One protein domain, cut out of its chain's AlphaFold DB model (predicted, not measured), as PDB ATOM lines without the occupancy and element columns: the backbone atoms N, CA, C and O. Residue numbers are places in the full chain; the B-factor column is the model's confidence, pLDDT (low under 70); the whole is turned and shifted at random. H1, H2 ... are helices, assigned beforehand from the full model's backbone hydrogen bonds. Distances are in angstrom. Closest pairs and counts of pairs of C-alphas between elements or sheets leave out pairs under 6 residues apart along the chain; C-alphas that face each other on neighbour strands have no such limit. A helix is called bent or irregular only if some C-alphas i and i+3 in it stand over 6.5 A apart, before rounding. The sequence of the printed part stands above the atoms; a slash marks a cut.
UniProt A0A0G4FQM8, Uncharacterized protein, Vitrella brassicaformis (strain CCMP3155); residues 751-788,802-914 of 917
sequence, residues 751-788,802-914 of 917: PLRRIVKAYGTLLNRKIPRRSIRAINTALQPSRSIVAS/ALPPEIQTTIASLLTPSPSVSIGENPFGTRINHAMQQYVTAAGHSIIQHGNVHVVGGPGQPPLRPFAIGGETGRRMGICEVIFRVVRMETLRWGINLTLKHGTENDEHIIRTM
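What this domain is: This is residues 751 to 788 and 802 to 914 of the 917 residues of an uncharacterized protein of Vitrella brassicaformis (strain CCMP3155) (UniProt A0A0G4FQM8). An elongated bundle of three helices, the long arm H1a beside H3 and H5, has H2 packed on H1b and H3 at one end and H6 on H5. The 151 printed residues have six named helices, H1 to H6, and no named strand: all helix. The whole is compact, with a radius of gyration of the C-alphas of 16.9 A and spans of 57 by 30 by 29 A.

How they stand to each other: H1, residues 751 to 788, one helix by its hydrogen bonds, is bent: C-alphas 778 and 781 are 7.2 A apart. Arm H1a, residues 751 to 778, is irregular, with C-alphas 764 and 767 7.0 A apart; 21 of its 24 O i to N i+4 pairs are within hydrogen-bond range. H3, residues 828 to 850, touches H5, residues 879 to 893, opposite ways at a shallow tilt of 11 degrees; their closest C-alphas, Ile 832 and Ile 883, are 6.6 A apart.

Where its parts are: H1a begins at C-alpha 751 (232.754, 103.767, 67.275) and is 37.0 A long; H1b is residues 781 to 788, H2 805 to 814, H4 853 to 856. H6, residues 907 to 912, ends at C-alpha 912 (228.637, 122.975, 40.370).

The domain as a whole: Residues 789 to 801 are not printed, a 16.1 A gap between C-alphas. Confidence is under 70 at, among others, residues 852 to 877.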
ATOM      1  N   PRO A 751     232.856 104.254  68.655       57.47
ATOM      2  CA  PRO A 751     232.754 103.767  67.275       57.47
ATOM      3  C   PRO A 751     232.950 104.888  66.251       57.47
ATOM      4  O   PRO A 751     233.621 104.686  65.233       57.47
ATOM      5  N   LEU A 752     232.443 106.085  66.566       54.50
ATOM      6  CA  LEU A 752     232.455 107.247  65.685       54.50
ATOM      7  C   LEU A 752     233.889 107.645  65.306       54.50
ATOM      8  O   LEU A 752     234.217 107.740  64.125       54.50
ATOM      9  N   ARG A 753     234.811 107.735  66.276       61.62
ATOM     10  CA  ARG A 753     236.218 108.114  66.018       61.62
ATOM     11  C   ARG A 753     236.963 107.116  65.123       61.62
ATOM     12  O   ARG A 753     237.818 107.505  64.320       61.62
ATOM     13  N   ARG A 754     236.654 105.816  65.224       65.81
ATOM     14  CA  ARG A 754     237.237 104.775  64.353       65.81
ATOM     15  C   ARG A 754     236.656 104.813  62.944       65.81
ATOM     16  O   ARG A 754     237.423 104.659  61.990       65.81
ATOM     17  N   ILE A 755     235.348 105.035  62.824       71.56
ATOM     18  CA  ILE A 755     234.663 105.201  61.538       71.56
ATOM     19  C   ILE A 755     235.227 106.431  60.824       71.56
ATOM     20  O   ILE A 755     235.707 106.296  59.704       71.56
ATOM     21  N   VAL A 756     235.342 107.569  61.513       72.94
ATOM     22  CA  VAL A 756     235.919 108.817  60.984       72.94
ATOM     23  C   VAL A 756     237.369 108.621  60.510       72.94
ATOM     24  O   VAL A 756     237.730 109.054  59.417       72.94
ATOM     25  N   LYS A 757     238.215 107.880  61.246       72.25
ATOM     26  CA  LYS A 757     239.601 107.583  60.817       72.25
ATOM     27  C   LYS A 757     239.678 106.633  59.613       72.25
ATOM     28  O   LYS A 757     240.527 106.802  58.726       72.25
ATOM     29  N   ALA A 758     238.832 105.605  59.581       70.69
ATOM     30  CA  ALA A 758     238.769 104.654  58.473       70.69
ATOM     31  C   ALA A 758     238.234 105.323  57.199       70.69
ATOM     32  O   ALA A 758     238.815 105.150  56.122       70.69
ATOM     33  N   TYR A 759     237.198 106.143  57.351       75.06
ATOM     34  CA  TYR A 759     236.606 106.964  56.308       75.06
ATOM     35  C   TYR A 759     237.603 108.014  55.798       75.06
ATOM     36  O   TYR A 759     237.861 108.085  54.599       75.06
ATOM     37  N   GLY A 760     238.350 108.673  56.688       73.44
ATOM     38  CA  GLY A 760     239.460 109.551  56.307       73.44
ATOM     39  C   GLY A 760     240.565 108.838  55.517       73.44
ATOM     40  O   GLY A 760     241.135 109.407  54.589       73.44
ATOM     41  N   THR A 761     240.852 107.563  55.802       76.56
ATOM     42  CA  THR A 761     241.809 106.767  55.005       76.56
ATOM     43  C   THR A 761     241.240 106.385  53.634       76.56
ATOM     44  O   THR A 761     241.978 106.334  52.642       76.56
ATOM     45  N   LEU A 762     239.939 106.089  53.565       79.50
ATOM     46  CA  LEU A 762     239.224 105.806  52.322       79.50
ATOM     47  C   LEU A 762     239.255 107.032  51.397       79.50
ATOM     48  O   LEU A 762     239.723 106.907  50.262       79.50
ATOM     49  N   LEU A 763     238.870 108.195  51.930       77.69
ATOM     50  CA  LEU A 763     238.858 109.495  51.262       77.69
ATOM     51  C   LEU A 763     240.260 109.924  50.802       77.69
ATOM     52  O   LEU A 763     240.474 110.145  49.614       77.69
ATOM     53  N   ASN A 764     241.255 109.935  51.696       72.44
ATOM     54  CA  ASN A 764     242.583 110.477  51.374       72.44
ATOM     55  C   ASN A 764     243.451 109.572  50.481       72.44
ATOM     56  O   ASN A 764     244.367 110.058  49.819       72.44
ATOM     57  N   ARG A 765     243.251 108.243  50.492       74.56
ATOM     58  CA  ARG A 765     244.178 107.305  49.817       74.56
ATOM     59  C   ARG A 765     243.522 106.371  48.819       74.56
ATOM     60  O   ARG A 765     244.119 106.077  47.783       74.56
ATOM     61  N   LYS A 766     242.358 105.811  49.150       81.56
ATOM     62  CA  LYS A 766     241.780 104.716  48.361       81.56
ATOM     63  C   LYS A 766     240.937 105.232  47.204       81.56
ATOM     64  O   LYS A 766     241.085 104.693  46.112       81.56
ATOM     65  N   ILE A 767     240.106 106.251  47.423       82.00
ATOM     66  CA  ILE A 767     239.234 106.816  46.386       82.00
ATOM     67  C   ILE A 767     240.053 107.416  45.236       82.00
ATOM     68  O   ILE A 767     239.903 106.905  44.130       82.00
ATOM     69  N   PRO A 768     241.032 108.321  45.459       80.94
ATOM     70  CA  PRO A 768     241.845 108.860  44.365       80.94
ATOM     71  C   PRO A 768     242.535 107.773  43.531       80.94
ATOM     72  O   PRO A 768     242.495 107.786  42.303       80.94
ATOM     73  N   ARG A 769     243.106 106.756  44.191       75.56
ATOM     74  CA  ARG A 769     243.766 105.632  43.505       75.56
ATOM     75  C   ARG A 769     242.793 104.759  42.715       75.56
ATOM     76  O   ARG A 769     243.153 104.280  41.642       75.56
ATOM     77  N   ARG A 770     241.595 104.507  43.250       82.94
ATOM     78  CA  ARG A 770     240.556 103.718  42.573       82.94
ATOM     79  C   ARG A 770     239.985 104.471  41.378       82.94
ATOM     80  O   ARG A 770     239.895 103.872  40.314       82.94
ATOM     81  N   SER A 771     239.710 105.764  41.525       81.69
ATOM     82  CA  SER A 771     239.229 106.631  40.449       81.69
ATOM     83  C   SER A 771     240.231 106.718  39.298       81.69
ATOM     84  O   SER A 771     239.866 106.460  38.156       81.69
ATOM     85  N   ILE A 772     241.521 106.944  39.586       78.31
ATOM     86  CA  ILE A 772     242.575 106.957  38.555       78.31
ATOM     87  C   ILE A 772     242.685 105.598  37.851       78.31
ATOM     88  O   ILE A 772     242.834 105.535  36.631       78.31
ATOM     89  N   ARG A 773     242.601 104.490  38.599       79.81
ATOM     90  CA  ARG A 773     242.635 103.145  38.009       79.81
ATOM     91  C   ARG A 773     241.432 102.898  37.098       79.81
ATOM     92  O   ARG A 773     241.623 102.363  36.011       79.81
ATOM     93  N   ALA A 774     240.233 103.286  37.523       79.31
ATOM     94  CA  ALA A 774     239.011 103.141  36.739       79.31
ATOM     95  C   ALA A 774     239.066 103.975  35.449       79.31
ATOM     96  O   ALA A 774     238.813 103.432  34.381       79.31
ATOM     97  N   ILE A 775     239.521 105.233  35.521       80.25
ATOM     98  CA  ILE A 775     239.759 106.090  34.344       80.25
ATOM     99  C   ILE A 775     240.755 105.434  33.378       80.25
ATOM    100  O   ILE A 775     240.496 105.335  32.184       80.25
ATOM    101  N   ASN A 776     241.893 104.952  33.887       78.31
ATOM    102  CA  ASN A 776     242.906 104.316  33.042       78.31
ATOM    103  C   ASN A 776     242.410 103.021  32.397       78.31
ATOM    104  O   ASN A 776     242.797 102.737  31.270       78.31
ATOM    105  N   THR A 777     241.566 102.262  33.098       79.50
ATOM    106  CA  THR A 777     240.950 101.038  32.570       79.50
ATOM    107  C   THR A 777     239.951 101.379  31.465       79.50
ATOM    108  O   THR A 777     239.994 100.765  30.407       79.50
ATOM    109  N   ALA A 778     239.115 102.402  31.670       79.50
ATOM    110  CA  ALA A 778     238.146 102.857  30.674       79.50
ATOM    111  C   ALA A 778     238.819 103.417  29.406       79.50
ATOM    112  O   ALA A 778     238.352 103.173  28.303       79.50
ATOM    113  N   LEU A 779     239.955 104.111  29.543       79.06
ATOM    114  CA  LEU A 779     240.704 104.658  28.402       79.06
ATOM    115  C   LEU A 779     241.655 103.647  27.735       79.06
ATOM    116  O   LEU A 779     242.227 103.952  26.688       79.06
ATOM    117  N   GLN A 780     241.877 102.467  28.325       82.56
ATOM    118  CA  GLN A 780     242.852 101.490  27.825       82.56
ATOM    119  C   GLN A 780     242.549 100.994  26.397       82.56
ATOM    120  O   GLN A 780     243.489 100.973  25.599       82.56
ATOM    121  N   PRO A 781     241.302 100.629  26.030       78.81
ATOM    122  CA  PRO A 781     240.993 100.159  24.678       78.81
ATOM    123  C   PRO A 781     241.289 101.228  23.620       78.81
ATOM    124  O   PRO A 781     242.010 100.963  22.660       78.81
ATOM    125  N   SER A 782     240.843 102.466  23.854       76.62
ATOM    126  CA  SER A 782     241.074 103.601  22.952       76.62
ATOM    127  C   SER A 782     242.564 103.918  22.803       76.62
ATOM    128  O   SER A 782     243.051 104.129  21.694       76.62
ATOM    129  N   ARG A 783     243.325 103.874  23.906       76.00
ATOM    130  CA  ARG A 783     244.789 104.052  23.887       76.00
ATOM    131  C   ARG A 783     245.498 102.950  23.107       76.00
ATOM    132  O   ARG A 783     246.438 103.244  22.376       76.00
ATOM    133  N   SER A 784     245.058 101.701  23.255       75.25
ATOM    134  CA  SER A 784     245.634 100.554  22.549       75.25
ATOM    135  C   SER A 784     245.400 100.646  21.043       75.25
ATOM    136  O   SER A 784     246.316 100.373  20.272       75.25
ATOM    137  N   ILE A 785     244.206 101.078  20.625       77.31
ATOM    138  CA  ILE A 785     243.877 101.289  19.211       77.31
ATOM    139  C   ILE A 785     244.764 102.389  18.629       77.31
ATOM    140  O   ILE A 785     245.454 102.153  17.643       77.31
ATOM    141  N   VAL A 786     244.858 103.550  19.280       71.94
ATOM    142  CA  VAL A 786     245.699 104.645  18.767       71.94
ATOM    143  C   VAL A 786     247.192 104.296  18.782       71.94
ATOM    144  O   VAL A 786     247.913 104.638  17.847       71.94
ATOM    145  N   ALA A 787     247.665 103.536  19.774       69.88
ATOM    146  CA  ALA A 787     249.032 103.014  19.778       69.88
ATOM    147  C   ALA A 787     249.281 102.008  18.637       69.88
ATOM    148  O   ALA A 787     250.360 101.998  18.054       69.88
ATOM    149  N   SER A 788     248.288 101.197  18.264       71.81
ATOM    150  CA  SER A 788     248.410 100.260  17.135       71.81
ATOM    151  C   SER A 788     248.417 100.949  15.764       71.81
ATOM    152  O   SER A 788     249.009 100.433  14.821       71.81
ATOM    153  N   ALA A 802     242.450 114.259  10.824       63.53
ATOM    154  CA  ALA A 802     241.391 113.577  11.561       63.53
ATOM    155  C   ALA A 802     241.517 112.053  11.376       63.53
ATOM    156  O   ALA A 802     241.818 111.577  10.279       63.53
ATOM    157  N   LEU A 803     241.281 111.278  12.440       73.12
ATOM    158  CA  LEU A 803     241.233 109.816  12.335       73.12
ATOM    159  C   LEU A 803     240.137 109.396  11.335       73.12
ATOM    160  O   LEU A 803     239.092 110.047  11.302       73.12
ATOM    161  N   PRO A 804     240.320 108.307  10.565       79.94
ATOM    162  CA  PRO A 804     239.267 107.758   9.714       79.94
ATOM    163  C   PRO A 804     237.945 107.573  10.483       79.94
ATOM    164  O   PRO A 804     237.995 107.128  11.639       79.94
ATOM    165  N   PRO A 805     236.779 107.903   9.892       78.81
ATOM    166  CA  PRO A 805     235.478 107.864  10.567       78.81
ATOM    167  C   PRO A 805     235.201 106.536  11.279       78.81
ATOM    168  O   PRO A 805     234.704 106.534  12.400       78.81
ATOM    169  N   GLU A 806     235.620 105.413  10.696       79.75
ATOM    170  CA  GLU A 806     235.426 104.063  11.237       79.75
ATOM    171  C   GLU A 806     236.164 103.867  12.571       79.75
ATOM    172  O   GLU A 806     235.669 103.217  13.499       79.75
ATOM    173  N   ILE A 807     237.345 104.477  12.703       75.81
ATOM    174  CA  ILE A 807     238.148 104.460  13.928       75.81
ATOM    175  C   ILE A 807     237.525 105.391  14.970       75.81
ATOM    176  O   ILE A 807     237.488 105.040  16.150       75.81
ATOM    177  N   GLN A 808     236.975 106.534  14.549       79.12
ATOM    178  CA  GLN A 808     236.245 107.431  15.449       79.12
ATOM    179  C   GLN A 808     235.005 106.743  16.033       79.12
ATOM    180  O   GLN A 808     234.808 106.777  17.248       79.12
ATOM    181  N   THR A 809     234.216 106.052  15.203       81.00
ATOM    182  CA  THR A 809     233.037 105.287  15.639       81.00
ATOM    183  C   THR A 809     233.421 104.138  16.572       81.00
ATOM    184  O   THR A 809     232.748 103.908  17.576       81.00
ATOM    185  N   THR A 810     234.538 103.456  16.299       80.81
ATOM    186  CA  THR A 810     235.054 102.372  17.154       80.81
ATOM    187  C   THR A 810     235.544 102.890  18.508       80.81
ATOM    188  O   THR A 810     235.278 102.290  19.545       80.81
ATOM    189  N   ILE A 811     236.239 104.030  18.542       76.06
ATOM    190  CA  ILE A 811     236.663 104.641  19.807       76.06
ATOM    191  C   ILE A 811     235.443 105.147  20.588       76.06
ATOM    192  O   ILE A 811     235.371 104.924  21.795       76.06
ATOM    193  N   ALA A 812     234.465 105.768  19.920       78.50
ATOM    194  CA  ALA A 812     233.227 106.231  20.543       78.50
ATOM    195  C   ALA A 812     232.414 105.075  21.156       78.50
ATOM    196  O   ALA A 812     231.933 105.198  22.282       78.50
ATOM    197  N   SER A 813     232.322 103.929  20.473       79.75
ATOM    198  CA  SER A 813     231.627 102.746  20.995       79.75
ATOM    199  C   SER A 813     232.362 102.095  22.172       79.75
ATOM    200  O   SER A 813     231.717 101.578  23.081       79.75
ATOM    201  N   LEU A 814     233.694 102.181  22.227       74.88
ATOM    202  CA  LEU A 814     234.510 101.649  23.328       74.88
ATOM    203  C   LEU A 814     234.558 102.546  24.572       74.88
ATOM    204  O   LEU A 814     234.975 102.082  25.632       74.88
ATOM    205  N   LEU A 815     234.115 103.802  24.468       73.75
ATOM    206  CA  LEU A 815     233.975 104.738  25.593       73.75
ATOM    207  C   LEU A 815     232.617 104.616  26.312       73.75
ATOM    208  O   LEU A 815     232.363 105.344  27.272       73.75
ATOM    209  N   THR A 816     231.758 103.687  25.880       62.00
ATOM    210  CA  THR A 816     230.442 103.413  26.481       62.00
ATOM    211  C   THR A 816     230.450 102.864  27.916       62.00
ATOM    212  O   THR A 816     229.496 103.173  28.636       62.00
ATOM    213  N   PRO A 817     231.448 102.102  28.420       62.47
ATOM    214  CA  PRO A 817     231.414 101.678  29.812       62.47
ATOM    215  C   PRO A 817     231.769 102.849  30.729       62.47
ATOM    216  O   PRO A 817     232.912 103.309  30.781       62.47
ATOM    217  N   SER A 818     230.782 103.303  31.500       71.00
ATOM    218  CA  SER A 818     230.968 104.373  32.468       71.00
ATOM    219  C   SER A 818     231.986 103.992  33.546       71.00
ATOM    220  O   SER A 818     231.745 103.032  34.291       71.00
ATOM    221  N   PRO A 819     233.119 104.712  33.696       77.75
ATOM    222  CA  PRO A 819     234.033 104.475  34.804       77.75
ATOM    223  C   PRO A 819     233.301 104.743  36.123       77.75
ATOM    224  O   PRO A 819     233.009 105.884  36.472       77.75
ATOM    225  N   SER A 820     233.028 103.687  36.886       80.44
ATOM    226  CA  SER A 820     232.402 103.797  38.200       80.44
ATOM    227  C   SER A 820     233.331 103.287  39.295       80.44
ATOM    228  O   SER A 820     234.033 102.282  39.161       80.44
ATOM    229  N   VAL A 821     233.346 104.003  40.413       80.38
ATOM    230  CA  VAL A 821     233.860 103.512  41.684       80.38
ATOM    231  C   VAL A 821     232.657 103.287  42.584       80.38
ATOM    232  O   VAL A 821     231.851 104.191  42.804       80.38
ATOM    233  N   SER A 822     232.537 102.077  43.126       78.38
ATOM    234  CA  SER A 822     231.542 101.765  44.147       78.38
ATOM    235  C   SER A 822     231.874 102.520  45.436       78.38
ATOM    236  O   SER A 822     232.754 102.136  46.215       78.38
ATOM    237  N   ILE A 823     231.185 103.642  45.624       77.81
ATOM    238  CA  ILE A 823     231.214 104.485  46.815       77.81
ATOM    239  C   ILE A 823     229.801 104.417  47.388       77.81
ATOM    240  O   ILE A 823     228.855 104.824  46.726       77.81
ATOM    241  N   GLY A 824     229.657 103.834  48.581       62.34
ATOM    242  CA  GLY A 824     228.347 103.512  49.165       62.34
ATOM    243  C   GLY A 824     227.511 104.720  49.603       62.34
ATOM    244  O   GLY A 824     226.369 104.539  49.998       62.34
ATOM    245  N   GLU A 825     228.056 105.936  49.535       60.59
ATOM    246  CA  GLU A 825     227.396 107.158  49.996       60.59
ATOM    247  C   GLU A 825     226.906 108.007  48.819       60.59
ATOM    248  O   GLU A 825     227.693 108.468  47.987       60.59
ATOM    249  N   ASN A 826     225.597 108.248  48.770       59.12
ATOM    250  CA  ASN A 826     224.946 109.169  47.841       59.12
ATOM    251  C   ASN A 826     224.670 110.485  48.601       59.12
ATOM    252  O   ASN A 826     224.133 110.408  49.706       59.12
ATOM    253  N   PRO A 827     225.049 111.685  48.106       71.00
ATOM    254  CA  PRO A 827     225.397 112.038  46.722       71.00
ATOM    255  C   PRO A 827     226.897 111.995  46.354       71.00
ATOM    256  O   PRO A 827     227.245 112.261  45.202       71.00
ATOM    257  N   PHE A 828     227.803 111.693  47.291       77.50
ATOM    258  CA  PHE A 828     229.259 111.792  47.087       77.50
ATOM    259  C   PHE A 828     229.791 110.862  45.983       77.50
ATOM    260  O   PHE A 828     230.515 111.301  45.085       77.50
ATOM    261  N   GLY A 829     229.367 109.595  45.990       74.88
ATOM    262  CA  GLY A 829     229.718 108.621  44.958       74.88
ATOM    263  C   GLY A 829     229.251 109.035  43.564       74.88
ATOM    264  O   GLY A 829     230.013 108.936  42.603       74.88
ATOM    265  N   THR A 830     228.038 109.580  43.464       78.69
ATOM    266  CA  THR A 830     227.457 110.060  42.203       78.69
ATOM    267  C   THR A 830     228.240 111.237  41.633       78.69
ATOM    268  O   THR A 830     228.527 111.247  40.441       78.69
ATOM    269  N   ARG A 831     228.684 112.184  42.471       77.75
ATOM    270  CA  ARG A 831     229.507 113.324  42.025       77.75
ATOM    271  C   ARG A 831     230.869 112.885  41.485       77.75
ATOM    272  O   ARG A 831     231.290 113.369  40.437       77.75
ATOM    273  N   ILE A 832     231.542 111.950  42.161       80.00
ATOM    274  CA  ILE A 832     232.834 111.413  41.699       80.00
ATOM    275  C   ILE A 832     232.666 110.641  40.391       80.00
ATOM    276  O   ILE A 832     233.432 110.861  39.455       80.00
ATOM    277  N   ASN A 833     231.666 109.764  40.311       81.19
ATOM    278  CA  ASN A 833     231.424 108.963  39.114       81.19
ATOM    279  C   ASN A 833     231.008 109.842  37.925       81.19
ATOM    280  O   ASN A 833     231.489 109.625  36.818       81.19
ATOM    281  N   HIS A 834     230.214 110.891  38.155       81.75
ATOM    282  CA  HIS A 834     229.865 111.873  37.128       81.75
ATOM    283  C   HIS A 834     231.092 112.651  36.624       81.75
ATOM    284  O   HIS A 834     231.309 112.741  35.419       81.75
ATOM    285  N   ALA A 835     231.952 113.142  37.523       77.69
ATOM    286  CA  ALA A 835     233.190 113.824  37.135       77.69
ATOM    287  C   ALA A 835     234.158 112.898  36.372       77.69
ATOM    288  O   ALA A 835     234.796 113.308  35.402       77.69
ATOM    289  N   MET A 836     234.254 111.628  36.782       81.06
ATOM    290  CA  MET A 836     235.041 110.613  36.077       81.06
ATOM    291  C   MET A 836     234.480 110.312  34.686       81.06
ATOM    292  O   MET A 836     235.261 110.186  33.742       81.06
ATOM    293  N   GLN A 837     233.154 110.224  34.555       82.62
ATOM    294  CA  GLN A 837     232.472 110.038  33.277       82.62
ATOM    295  C   GLN A 837     232.785 111.190  32.325       82.62
ATOM    296  O   GLN A 837     233.283 110.954  31.229       82.62
ATOM    297  N   GLN A 838     232.558 112.430  32.767       79.00
ATOM    298  CA  GLN A 838     232.825 113.625  31.965       79.00
ATOM    299  C   GLN A 838     234.285 113.684  31.514       79.00
ATOM    300  O   GLN A 838     234.566 113.984  30.355       79.00
ATOM    301  N   TYR A 839     235.220 113.331  32.401       80.06
ATOM    302  CA  TYR A 839     236.635 113.280  32.056       80.06
ATOM    303  C   TYR A 839     236.955 112.209  31.008       80.06
ATOM    304  O   TYR A 839     237.687 112.491  30.063       80.06
ATOM    305  N   VAL A 840     236.427 110.988  31.146       80.50
ATOM    306  CA  VAL A 840     236.669 109.913  30.167       80.50
ATOM    307  C   VAL A 840     236.051 110.246  28.812       80.50
ATOM    308  O   VAL A 840     236.707 110.034  27.796       80.50
ATOM    309  N   THR A 841     234.857 110.841  28.785       80.25
ATOM    310  CA  THR A 841     234.223 111.327  27.554       80.25
ATOM    311  C   THR A 841     235.066 112.420  26.888       80.25
ATOM    312  O   THR A 841     235.402 112.298  25.711       80.25
ATOM    313  N   ALA A 842     235.501 113.439  27.636       75.69
ATOM    314  CA  ALA A 842     236.338 114.519  27.105       75.69
ATOM    315  C   ALA A 842     237.717 114.023  26.629       75.69
ATOM    316  O   ALA A 842     238.184 114.400  25.555       75.69
ATOM    317  N   ALA A 843     238.360 113.134  27.392       74.19
ATOM    318  CA  ALA A 843     239.625 112.516  27.005       74.19
ATOM    319  C   ALA A 843     239.460 111.646  25.751       74.19
ATOM    320  O   ALA A 843     240.321 111.665  24.878       74.19
ATOM    321  N   GLY A 844     238.343 110.929  25.635       78.88
ATOM    322  CA  GLY A 844     237.973 110.175  24.447       78.88
ATOM    323  C   GLY A 844     237.849 111.051  23.200       78.88
ATOM    324  O   GLY A 844     238.499 110.769  22.196       78.88
ATOM    325  N   HIS A 845     237.104 112.157  23.285       78.50
ATOM    326  CA  HIS A 845     237.005 113.135  22.194       78.50
ATOM    327  C   HIS A 845     238.359 113.762  21.844       78.50
ATOM    328  O   HIS A 845     238.685 113.905  20.668       78.50
ATOM    329  N   SER A 846     239.189 114.070  22.845       74.75
ATOM    330  CA  SER A 846     240.536 114.598  22.618       74.75
ATOM    331  C   SER A 846     241.436 113.590  21.894       74.75
ATOM    332  O   SER A 846     242.122 113.972  20.950       74.75
ATOM    333  N   ILE A 847     241.371 112.302  22.258       74.44
ATOM    334  CA  ILE A 847     242.070 111.215  21.551       74.44
ATOM    335  C   ILE A 847     241.584 111.109  20.100       74.44
ATOM    336  O   ILE A 847     242.404 110.902  19.208       74.44
ATOM    337  N   ILE A 848     240.278 111.268  19.860       75.19
ATOM    338  CA  ILE A 848     239.684 111.210  18.518       75.19
ATOM    339  C   ILE A 848     240.166 112.373  17.637       75.19
ATOM    340  O   ILE A 848     240.532 112.161  16.484       75.19
ATOM    341  N   GLN A 849     240.175 113.593  18.177       75.00
ATOM    342  CA  GLN A 849     240.456 114.814  17.415       75.00
ATOM    343  C   GLN A 849     241.952 115.128  17.277       75.00
ATOM    344  O   GLN A 849     242.378 115.663  16.258       75.00
ATOM    345  N   HIS A 850     242.750 114.815  18.299       73.44
ATOM    346  CA  HIS A 850     244.142 115.271  18.410       73.44
ATOM    347  C   HIS A 850     245.140 114.116  18.605       73.44
ATOM    348  O   HIS A 850     246.342 114.339  18.724       73.44
ATOM    349  N   GLY A 851     244.669 112.866  18.647       70.62
ATOM    350  CA  GLY A 851     245.510 111.702  18.905       70.62
ATOM    351  C   GLY A 851     245.955 111.569  20.368       70.62
ATOM    352  O   GLY A 851     245.712 112.413  21.230       70.62
ATOM    353  N   ASN A 852     246.630 110.458  20.676       69.94
ATOM    354  CA  ASN A 852     246.973 110.088  22.056       69.94
ATOM    355  C   ASN A 852     248.057 110.994  22.677       69.94
ATOM    356  O   ASN A 852     248.121 111.136  23.897       69.94
ATOM    357  N   VAL A 853     248.886 111.643  21.850       65.19
ATOM    358  CA  VAL A 853     249.992 112.517  22.292       65.19
ATOM    359  C   VAL A 853     249.485 113.671  23.162       65.19
ATOM    360  O   VAL A 853     250.101 113.984  24.179       65.19
ATOM    361  N   HIS A 854     248.313 114.226  22.845       61.59
ATOM    362  CA  HIS A 854     247.701 115.306  23.621       61.59
ATOM    363  C   HIS A 854     247.139 114.865  24.984       61.59
ATOM    364  O   HIS A 854     246.919 115.711  25.849       61.59
ATOM    365  N   VAL A 855     246.946 113.558  25.212       60.03
ATOM    366  CA  VAL A 855     246.361 113.009  26.451       60.03
ATOM    367  C   VAL A 855     247.404 112.385  27.385       60.03
ATOM    368  O   VAL A 855     247.211 112.395  28.602       60.03
ATOM    369  N   VAL A 856     248.514 111.854  26.859       57.03
ATOM    370  CA  VAL A 856     249.588 111.221  27.663       57.03
ATOM    371  C   VAL A 856     250.942 111.935  27.606       57.03
ATOM    372  O   VAL A 856     251.802 111.618  28.426       57.03
ATOM    373  N   GLY A 857     251.120 112.924  26.725       56.59
ATOM    374  CA  GLY A 857     252.417 113.552  26.455       56.59
ATOM    375  C   GLY A 857     253.260 112.727  25.482       56.59
ATOM    376  O   GLY A 857     253.318 111.501  25.572       56.59
ATOM    377  N   GLY A 858     253.895 113.401  24.524       60.66
ATOM    378  CA  GLY A 858     254.841 112.786  23.589       60.66
ATOM    379  C   GLY A 858     256.274 112.736  24.138       60.66
ATOM    380  O   GLY A 858     256.572 113.364  25.156       60.66
ATOM    381  N   PRO A 859     257.201 112.031  23.463       43.59
ATOM    382  CA  PRO A 859     258.621 112.058  23.811       43.59
ATOM    383  C   PRO A 859     259.157 113.498  23.754       43.59
ATOM    384  O   PRO A 859     259.153 114.119  22.698       43.59
ATOM    385  N   GLY A 860     259.600 114.040  24.892       48.97
ATOM    386  CA  GLY A 860     260.158 115.397  24.985       48.97
ATOM    387  C   GLY A 860     259.149 116.515  25.272       48.97
ATOM    388  O   GLY A 860     259.571 117.630  25.566       48.97
ATOM    389  N   GLN A 861     257.844 116.231  25.279       48.72
ATOM    390  CA  GLN A 861     256.834 117.158  25.795       48.72
ATOM    391  C   GLN A 861     256.371 116.688  27.180       48.72
ATOM    392  O   GLN A 861     256.078 115.502  27.356       48.72
ATOM    393  N   PRO A 862     256.298 117.575  28.190       43.94
ATOM    394  CA  PRO A 862     255.744 117.189  29.478       43.94
ATOM    395  C   PRO A 862     254.302 116.701  29.268       43.94
ATOM    396  O   PRO A 862     253.581 117.302  28.467       43.94
ATOM    397  N   PRO A 863     253.860 115.635  29.961       51.47
ATOM    398  CA  PRO A 863     252.472 115.201  29.895       51.47
ATOM    399  C   PRO A 863     251.581 116.400  30.203       51.47
ATOM    400  O   PRO A 863     251.650 116.959  31.304       51.47
ATOM    401  N   LEU A 864     250.786 116.834  29.219       47.34
ATOM    402  CA  LEU A 864     249.810 117.890  29.443       47.34
ATOM    403  C   LEU A 864     248.890 117.378  30.550       47.34
ATOM    404  O   LEU A 864     248.255 116.331  30.419       47.34
ATOM    405  N   ARG A 865     248.929 118.059  31.702       47.38
ATOM    406  CA  ARG A 865     248.207 117.638  32.907       47.38
ATOM    407  C   ARG A 865     246.746 117.372  32.526       47.38
ATOM    408  O   ARG A 865     246.178 118.196  31.817       47.38
ATOM    409  N   PRO A 866     246.141 116.264  32.984       47.25
ATOM    410  CA  PRO A 866     244.836 115.790  32.527       47.25
ATOM    411  C   PRO A 866     243.744 116.835  32.774       47.25
ATOM    412  O   PRO A 866     243.204 116.873  33.872       47.25
ATOM    413  N   PHE A 867     243.428 117.689  31.801       55.06
ATOM    414  CA  PHE A 867     242.503 118.805  31.996       55.06
ATOM    415  C   PHE A 867     241.041 118.354  31.861       55.06
ATOM    416  O   PHE A 867     240.656 117.724  30.884       55.06
ATOM    417  N   ALA A 868     240.226 118.701  32.852       49.28
ATOM    418  CA  ALA A 868     238.798 118.921  32.717       49.28
ATOM    419  C   ALA A 868     238.597 120.373  32.254       49.28
ATOM    420  O   ALA A 868     239.160 121.309  32.837       49.28
ATOM    421  N   ILE A 869     237.840 120.544  31.173       49.72
ATOM    422  CA  ILE A 869     237.345 121.838  30.697       49.72
ATOM    423  C   ILE A 869     236.073 122.158  31.491       49.72
ATOM    424  O   ILE A 869     235.243 121.272  31.680       49.72
ATOM    425  N   GLY A 870     235.944 123.408  31.948       51.91
ATOM    426  CA  GLY A 870     234.687 123.968  32.448       51.91
ATOM    427  C   GLY A 870     234.727 124.415  33.907       51.91
ATOM    428  O   GLY A 870     234.296 123.698  34.795       51.91
ATOM    429  N   GLY A 871     235.212 125.626  34.147       48.38
ATOM    430  CA  GLY A 871     234.710 126.504  35.203       48.38
ATOM    431  C   GLY A 871     234.509 127.876  34.560       48.38
ATOM    432  O   GLY A 871     235.203 128.173  33.583       48.38
ATOM    433  N   GLU A 872     233.590 128.704  35.061       47.41
ATOM    434  CA  GLU A 872     233.262 130.029  34.482       47.41
ATOM    435  C   GLU A 872     234.490 130.947  34.277       47.41
ATOM    436  O   GLU A 872     234.446 131.883  33.488       47.41
ATOM    437  N   THR A 873     235.621 130.641  34.921       58.00
ATOM    438  CA  THR A 873     236.893 131.378  34.840       58.00
ATOM    439  C   THR A 873     237.852 130.919  33.730       58.00
ATOM    440  O   THR A 873     238.968 131.430  33.642       58.00
ATOM    441  N   GLY A 874     237.499 129.920  32.909       57.78
ATOM    442  CA  GLY A 874     238.369 129.397  31.838       57.78
ATOM    443  C   GLY A 874     239.606 128.620  32.323       57.78
ATOM    444  O   GLY A 874     240.421 128.156  31.520       57.78
ATOM    445  N   ARG A 875     239.761 128.434  33.640       61.62
ATOM    446  CA  ARG A 875     240.892 127.723  34.245       61.62
ATOM    447  C   ARG A 875     240.764 126.212  34.027       61.62
ATOM    448  O   ARG A 875     239.804 125.584  34.463       61.62
ATOM    449  N   ARG A 876     241.777 125.609  33.397       62.38
ATOM    450  CA  ARG A 876     241.877 124.152  33.197       62.38
ATOM    451  C   ARG A 876     242.251 123.466  34.515       62.38
ATOM    452  O   ARG A 876     243.307 123.766  35.071       62.38
ATOM    453  N   MET A 877     241.425 122.534  34.994       65.69
ATOM    454  CA  MET A 877     241.677 121.788  36.238       65.69
ATOM    455  C   MET A 877     242.004 120.327  35.971       65.69
ATOM    456  O   MET A 877     241.423 119.703  35.094       65.69
ATOM    457  N   GLY A 878     242.914 119.752  36.756       72.56
ATOM    458  CA  GLY A 878     243.264 118.337  36.639       72.56
ATOM    459  C   GLY A 878     242.129 117.400  37.086       72.56
ATOM    460  O   GLY A 878     241.502 117.689  38.096       72.56
ATOM    461  N   ILE A 879     241.922 116.213  36.496       74.12
ATOM    462  CA  ILE A 879     240.973 115.225  37.086       74.12
ATOM    463  C   ILE A 879     241.357 114.826  38.518       74.12
ATOM    464  O   ILE A 879     240.501 114.609  39.372       74.12
ATOM    465  N   CYS A 880     242.661 114.787  38.811       75.56
ATOM    466  CA  CYS A 880     243.147 114.607  40.175       75.56
ATOM    467  C   CYS A 880     242.722 115.780  41.063       75.56
ATOM    468  O   CYS A 880     242.266 115.547  42.171       75.56
ATOM    469  N   GLU A 881     242.810 117.016  40.567       77.12
ATOM    470  CA  GLU A 881     242.363 118.216  41.282       77.12
ATOM    471  C   GLU A 881     240.853 118.177  41.548       77.12
ATOM    472  O   GLU A 881     240.442 118.399  42.679       77.12
ATOM    473  N   VAL A 882     240.036 117.787  40.565       76.06
ATOM    474  CA  VAL A 882     238.580 117.623  40.719       76.06
ATOM    475  C   VAL A 882     238.256 116.560  41.772       76.06
ATOM    476  O   VAL A 882     237.493 116.822  42.699       76.06
ATOM    477  N   ILE A 883     238.888 115.381  41.701       78.50
ATOM    478  CA  ILE A 883     238.712 114.320  42.705       78.50
ATOM    479  C   ILE A 883     239.160 114.811  44.089       78.50
ATOM    480  O   ILE A 883     238.487 114.536  45.078       78.50
ATOM    481  N   PHE A 884     240.264 115.555  44.175       78.19
ATOM    482  CA  PHE A 884     240.756 116.097  45.439       78.19
ATOM    483  C   PHE A 884     239.830 117.162  46.025       78.19
ATOM    484  O   PHE A 884     239.600 117.129  47.230       78.19
ATOM    485  N   ARG A 885     239.253 118.052  45.211       80.00
ATOM    486  CA  ARG A 885     238.275 119.055  45.664       80.00
ATOM    487  C   ARG A 885     236.968 118.404  46.120       80.00
ATOM    488  O   ARG A 885     236.451 118.753  47.177       80.00
ATOM    489  N   VAL A 886     236.483 117.383  45.408       77.62
ATOM    490  CA  VAL A 886     235.301 116.603  45.823       77.62
ATOM    491  C   VAL A 886     235.564 115.862  47.138       77.62
ATOM    492  O   VAL A 886     234.756 115.938  48.061       77.62
ATOM    493  N   VAL A 887     236.725 115.208  47.265       78.75
ATOM    494  CA  VAL A 887     237.171 114.578  48.521       78.75
ATOM    495  C   VAL A 887     237.295 115.614  49.639       78.75
ATOM    496  O   VAL A 887     236.939 115.310  50.774       78.75
ATOM    497  N   ARG A 888     237.747 116.834  49.333       80.50
ATOM    498  CA  ARG A 888     237.892 117.920  50.304       80.50
ATOM    499  C   ARG A 888     236.575 118.406  50.863       80.50
ATOM    500  O   ARG A 888     236.456 118.486  52.084       80.50
ATOM    501  N   MET A 889     235.587 118.654  50.011       78.88
ATOM    502  CA  MET A 889     234.243 119.004  50.471       78.88
ATOM    503  C   MET A 889     233.667 117.924  51.388       78.88
ATOM    504  O   MET A 889     233.112 118.245  52.435       78.88
ATOM    505  N   GLU A 890     233.869 116.648  51.051       82.06
ATOM    506  CA  GLU A 890     233.388 115.547  51.887       82.06
ATOM    507  C   GLU A 890     234.147 115.481  53.218       82.06
ATOM    508  O   GLU A 890     233.540 115.401  54.279       82.06
ATOM    509  N   THR A 891     235.476 115.612  53.220       78.06
ATOM    510  CA  THR A 891     236.225 115.653  54.486       78.06
ATOM    511  C   THR A 891     235.853 116.851  55.363       78.06
ATOM    512  O   THR A 891     235.794 116.685  56.579       78.06
ATOM    513  N   LEU A 892     235.563 118.023  54.778       79.31
ATOM    514  CA  LEU A 892     235.115 119.211  55.514       79.31
ATOM    515  C   LEU A 892     233.737 118.983  56.141       79.31
ATOM    516  O   LEU A 892     233.544 119.311  57.309       79.31
ATOM    517  N   ARG A 893     232.821 118.339  55.410       80.12
ATOM    518  CA  ARG A 893     231.490 117.957  55.901       80.12
ATOM    519  C   ARG A 893     231.548 117.064  57.146       80.12
ATOM    520  O   ARG A 893     230.686 117.174  58.008       80.12
ATOM    521  N   TRP A 894     232.565 116.208  57.244       78.06
ATOM    522  CA  TRP A 894     232.740 115.255  58.348       78.06
ATOM    523  C   TRP A 894     233.810 115.664  59.377       78.06
ATOM    524  O   TRP A 894     234.164 114.856  60.235       78.06
ATOM    525  N   GLY A 895     234.368 116.880  59.296       81.69
ATOM    526  CA  GLY A 895     235.405 117.355  60.224       81.69
ATOM    527  C   GLY A 895     236.723 116.562  60.171       81.69
ATOM    528  O   GLY A 895     237.435 116.452  61.169       81.69
ATOM    529  N   ILE A 896     237.057 115.962  59.025       82.25
ATOM    530  CA  ILE A 896     238.264 115.147  58.835       82.25
ATOM    531  C   ILE A 896     239.412 116.022  58.330       82.25
ATOM    532  O   ILE A 896     239.337 116.603  57.250       82.25
ATOM    533  N   ASN A 897     240.531 116.034  59.058       77.25
ATOM    534  CA  ASN A 897     241.745 116.719  58.611       77.25
ATOM    535  C   ASN A 897     242.302 116.090  57.326       77.25
ATOM    536  O   ASN A 897     242.664 114.908  57.275       77.25
ATOM    537  N   LEU A 898     242.395 116.909  56.286       73.06
ATOM    538  CA  LEU A 898     242.866 116.520  54.967       73.06
ATOM    539  C   LEU A 898     244.384 116.715  54.890       73.06
ATOM    540  O   LEU A 898     244.894 117.816  55.071       73.06
ATOM    541  N   THR A 899     245.135 115.644  54.623       71.19
ATOM    542  CA  THR A 899     246.609 115.706  54.547       71.19
ATOM    543  C   THR A 899     247.135 116.173  53.186       71.19
ATOM    544  O   THR A 899     248.346 116.268  52.997       71.19
ATOM    545  N   LEU A 900     246.257 116.406  52.207       59.66
ATOM    546  CA  LEU A 900     246.633 116.800  50.847       59.66
ATOM    547  C   LEU A 900     246.582 118.329  50.742       59.66
ATOM    548  O   LEU A 900     245.518 118.928  50.864       59.66
ATOM    549  N   LYS A 901     247.740 118.964  50.534       51.38
ATOM    550  CA  LYS A 901     247.857 120.420  50.381       51.38
ATOM    551  C   LYS A 901     247.492 120.829  48.945       51.38
ATOM    552  O   LYS A 901     248.253 120.540  48.027       51.38
ATOM    553  N   HIS A 902     246.368 121.523  48.757       56.88
ATOM    554  CA  HIS A 902     246.026 122.256  47.529       56.88
ATOM    555  C   HIS A 902     245.327 123.588  47.873       56.88
ATOM    556  O   HIS A 902     244.815 123.743  48.980       56.88
ATOM    557  N   GLY A 903     245.387 124.563  46.954       50.28
ATOM    558  CA  GLY A 903     245.024 125.970  47.180       50.28
ATOM    559  C   GLY A 903     243.581 126.225  47.646       50.28
ATOM    560  O   GLY A 903     242.670 125.426  47.428       50.28
ATOM    561  N   THR A 904     243.385 127.350  48.330       45.62
ATOM    562  CA  THR A 904     242.199 127.721  49.119       45.62
ATOM    563  C   THR A 904     241.199 128.585  48.341       45.62
ATOM    564  O   THR A 904     240.966 129.730  48.707       45.62
ATOM    565  N   GLU A 905     240.593 128.055  47.281       57.97
ATOM    566  CA  GLU A 905     239.463 128.719  46.600       57.97
ATOM    567  C   GLU A 905     238.172 127.895  46.743       57.97
ATOM    568  O   GLU A 905     238.232 126.696  47.005       57.97
ATOM    569  N   ASN A 906     237.018 128.556  46.606       68.19
ATOM    570  CA  ASN A 906     235.669 128.065  46.922       68.19
ATOM    571  C   ASN A 906     235.261 126.804  46.115       68.19
ATOM    572  O   ASN A 906     234.745 126.896  45.000       68.19
ATOM    573  N   ASP A 907     235.502 125.618  46.689       64.75
ATOM    574  CA  ASP A 907     235.395 124.308  46.021       64.75
ATOM    575  C   ASP A 907     233.964 123.948  45.559       64.75
ATOM    576  O   ASP A 907     233.797 123.256  44.552       64.75
ATOM    577  N   GLU A 908     232.924 124.439  46.241       59.69
ATOM    578  CA  GLU A 908     231.526 124.074  45.956       59.69
ATOM    579  C   GLU A 908     230.970 124.758  44.698       59.69
ATOM    580  O   GLU A 908     230.276 124.127  43.893       59.69
ATOM    581  N   HIS A 909     231.317 126.030  44.487       59.19
ATOM    582  CA  HIS A 909     230.935 126.785  43.291       59.19
ATOM    583  C   HIS A 909     231.633 126.238  42.034       59.19
ATOM    584  O   HIS A 909     231.006 126.076  40.988       59.19
ATOM    585  N   ILE A 910     232.905 125.856  42.166       58.56
ATOM    586  CA  ILE A 910     233.729 125.317  41.077       58.56
ATOM    587  C   ILE A 910     233.213 123.953  40.592       58.56
ATOM    588  O   ILE A 910     233.206 123.684  39.397       58.56
ATOM    589  N   ILE A 911     232.748 123.089  41.501       61.56
ATOM    590  CA  ILE A 911     232.243 121.755  41.135       61.56
ATOM    591  C   ILE A 911     230.831 121.827  40.528       61.56
ATOM    592  O   ILE A 911     230.520 121.042  39.634       61.56
ATOM    593  N   ARG A 912     229.978 122.771  40.961       58.22
ATOM    594  CA  ARG A 912     228.637 122.975  40.370       58.22
ATOM    595  C   ARG A 912     228.673 123.583  38.964       58.22
ATOM    596  O   ARG A 912     227.760 123.324  38.188       58.22
ATOM    597  N   THR A 913     229.691 124.379  38.639       50.84
ATOM    598  CA  THR A 913     229.803 125.100  37.355       50.84
ATOM    599  C   THR A 913     230.501 124.297  36.249       50.84
ATOM    600  O   THR A 913     230.675 124.803  35.141       50.84
ATOM    601  N   MET A 914     230.853 123.027  36.498       53.25
ATOM    602  CA  MET A 914     231.485 122.171  35.490       53.25
ATOM    603  C   MET A 914     230.508 121.781  34.370       53.25
ATOM    604  O   MET A 914     229.666 120.898  34.538       53.25
TER     605      MET A 914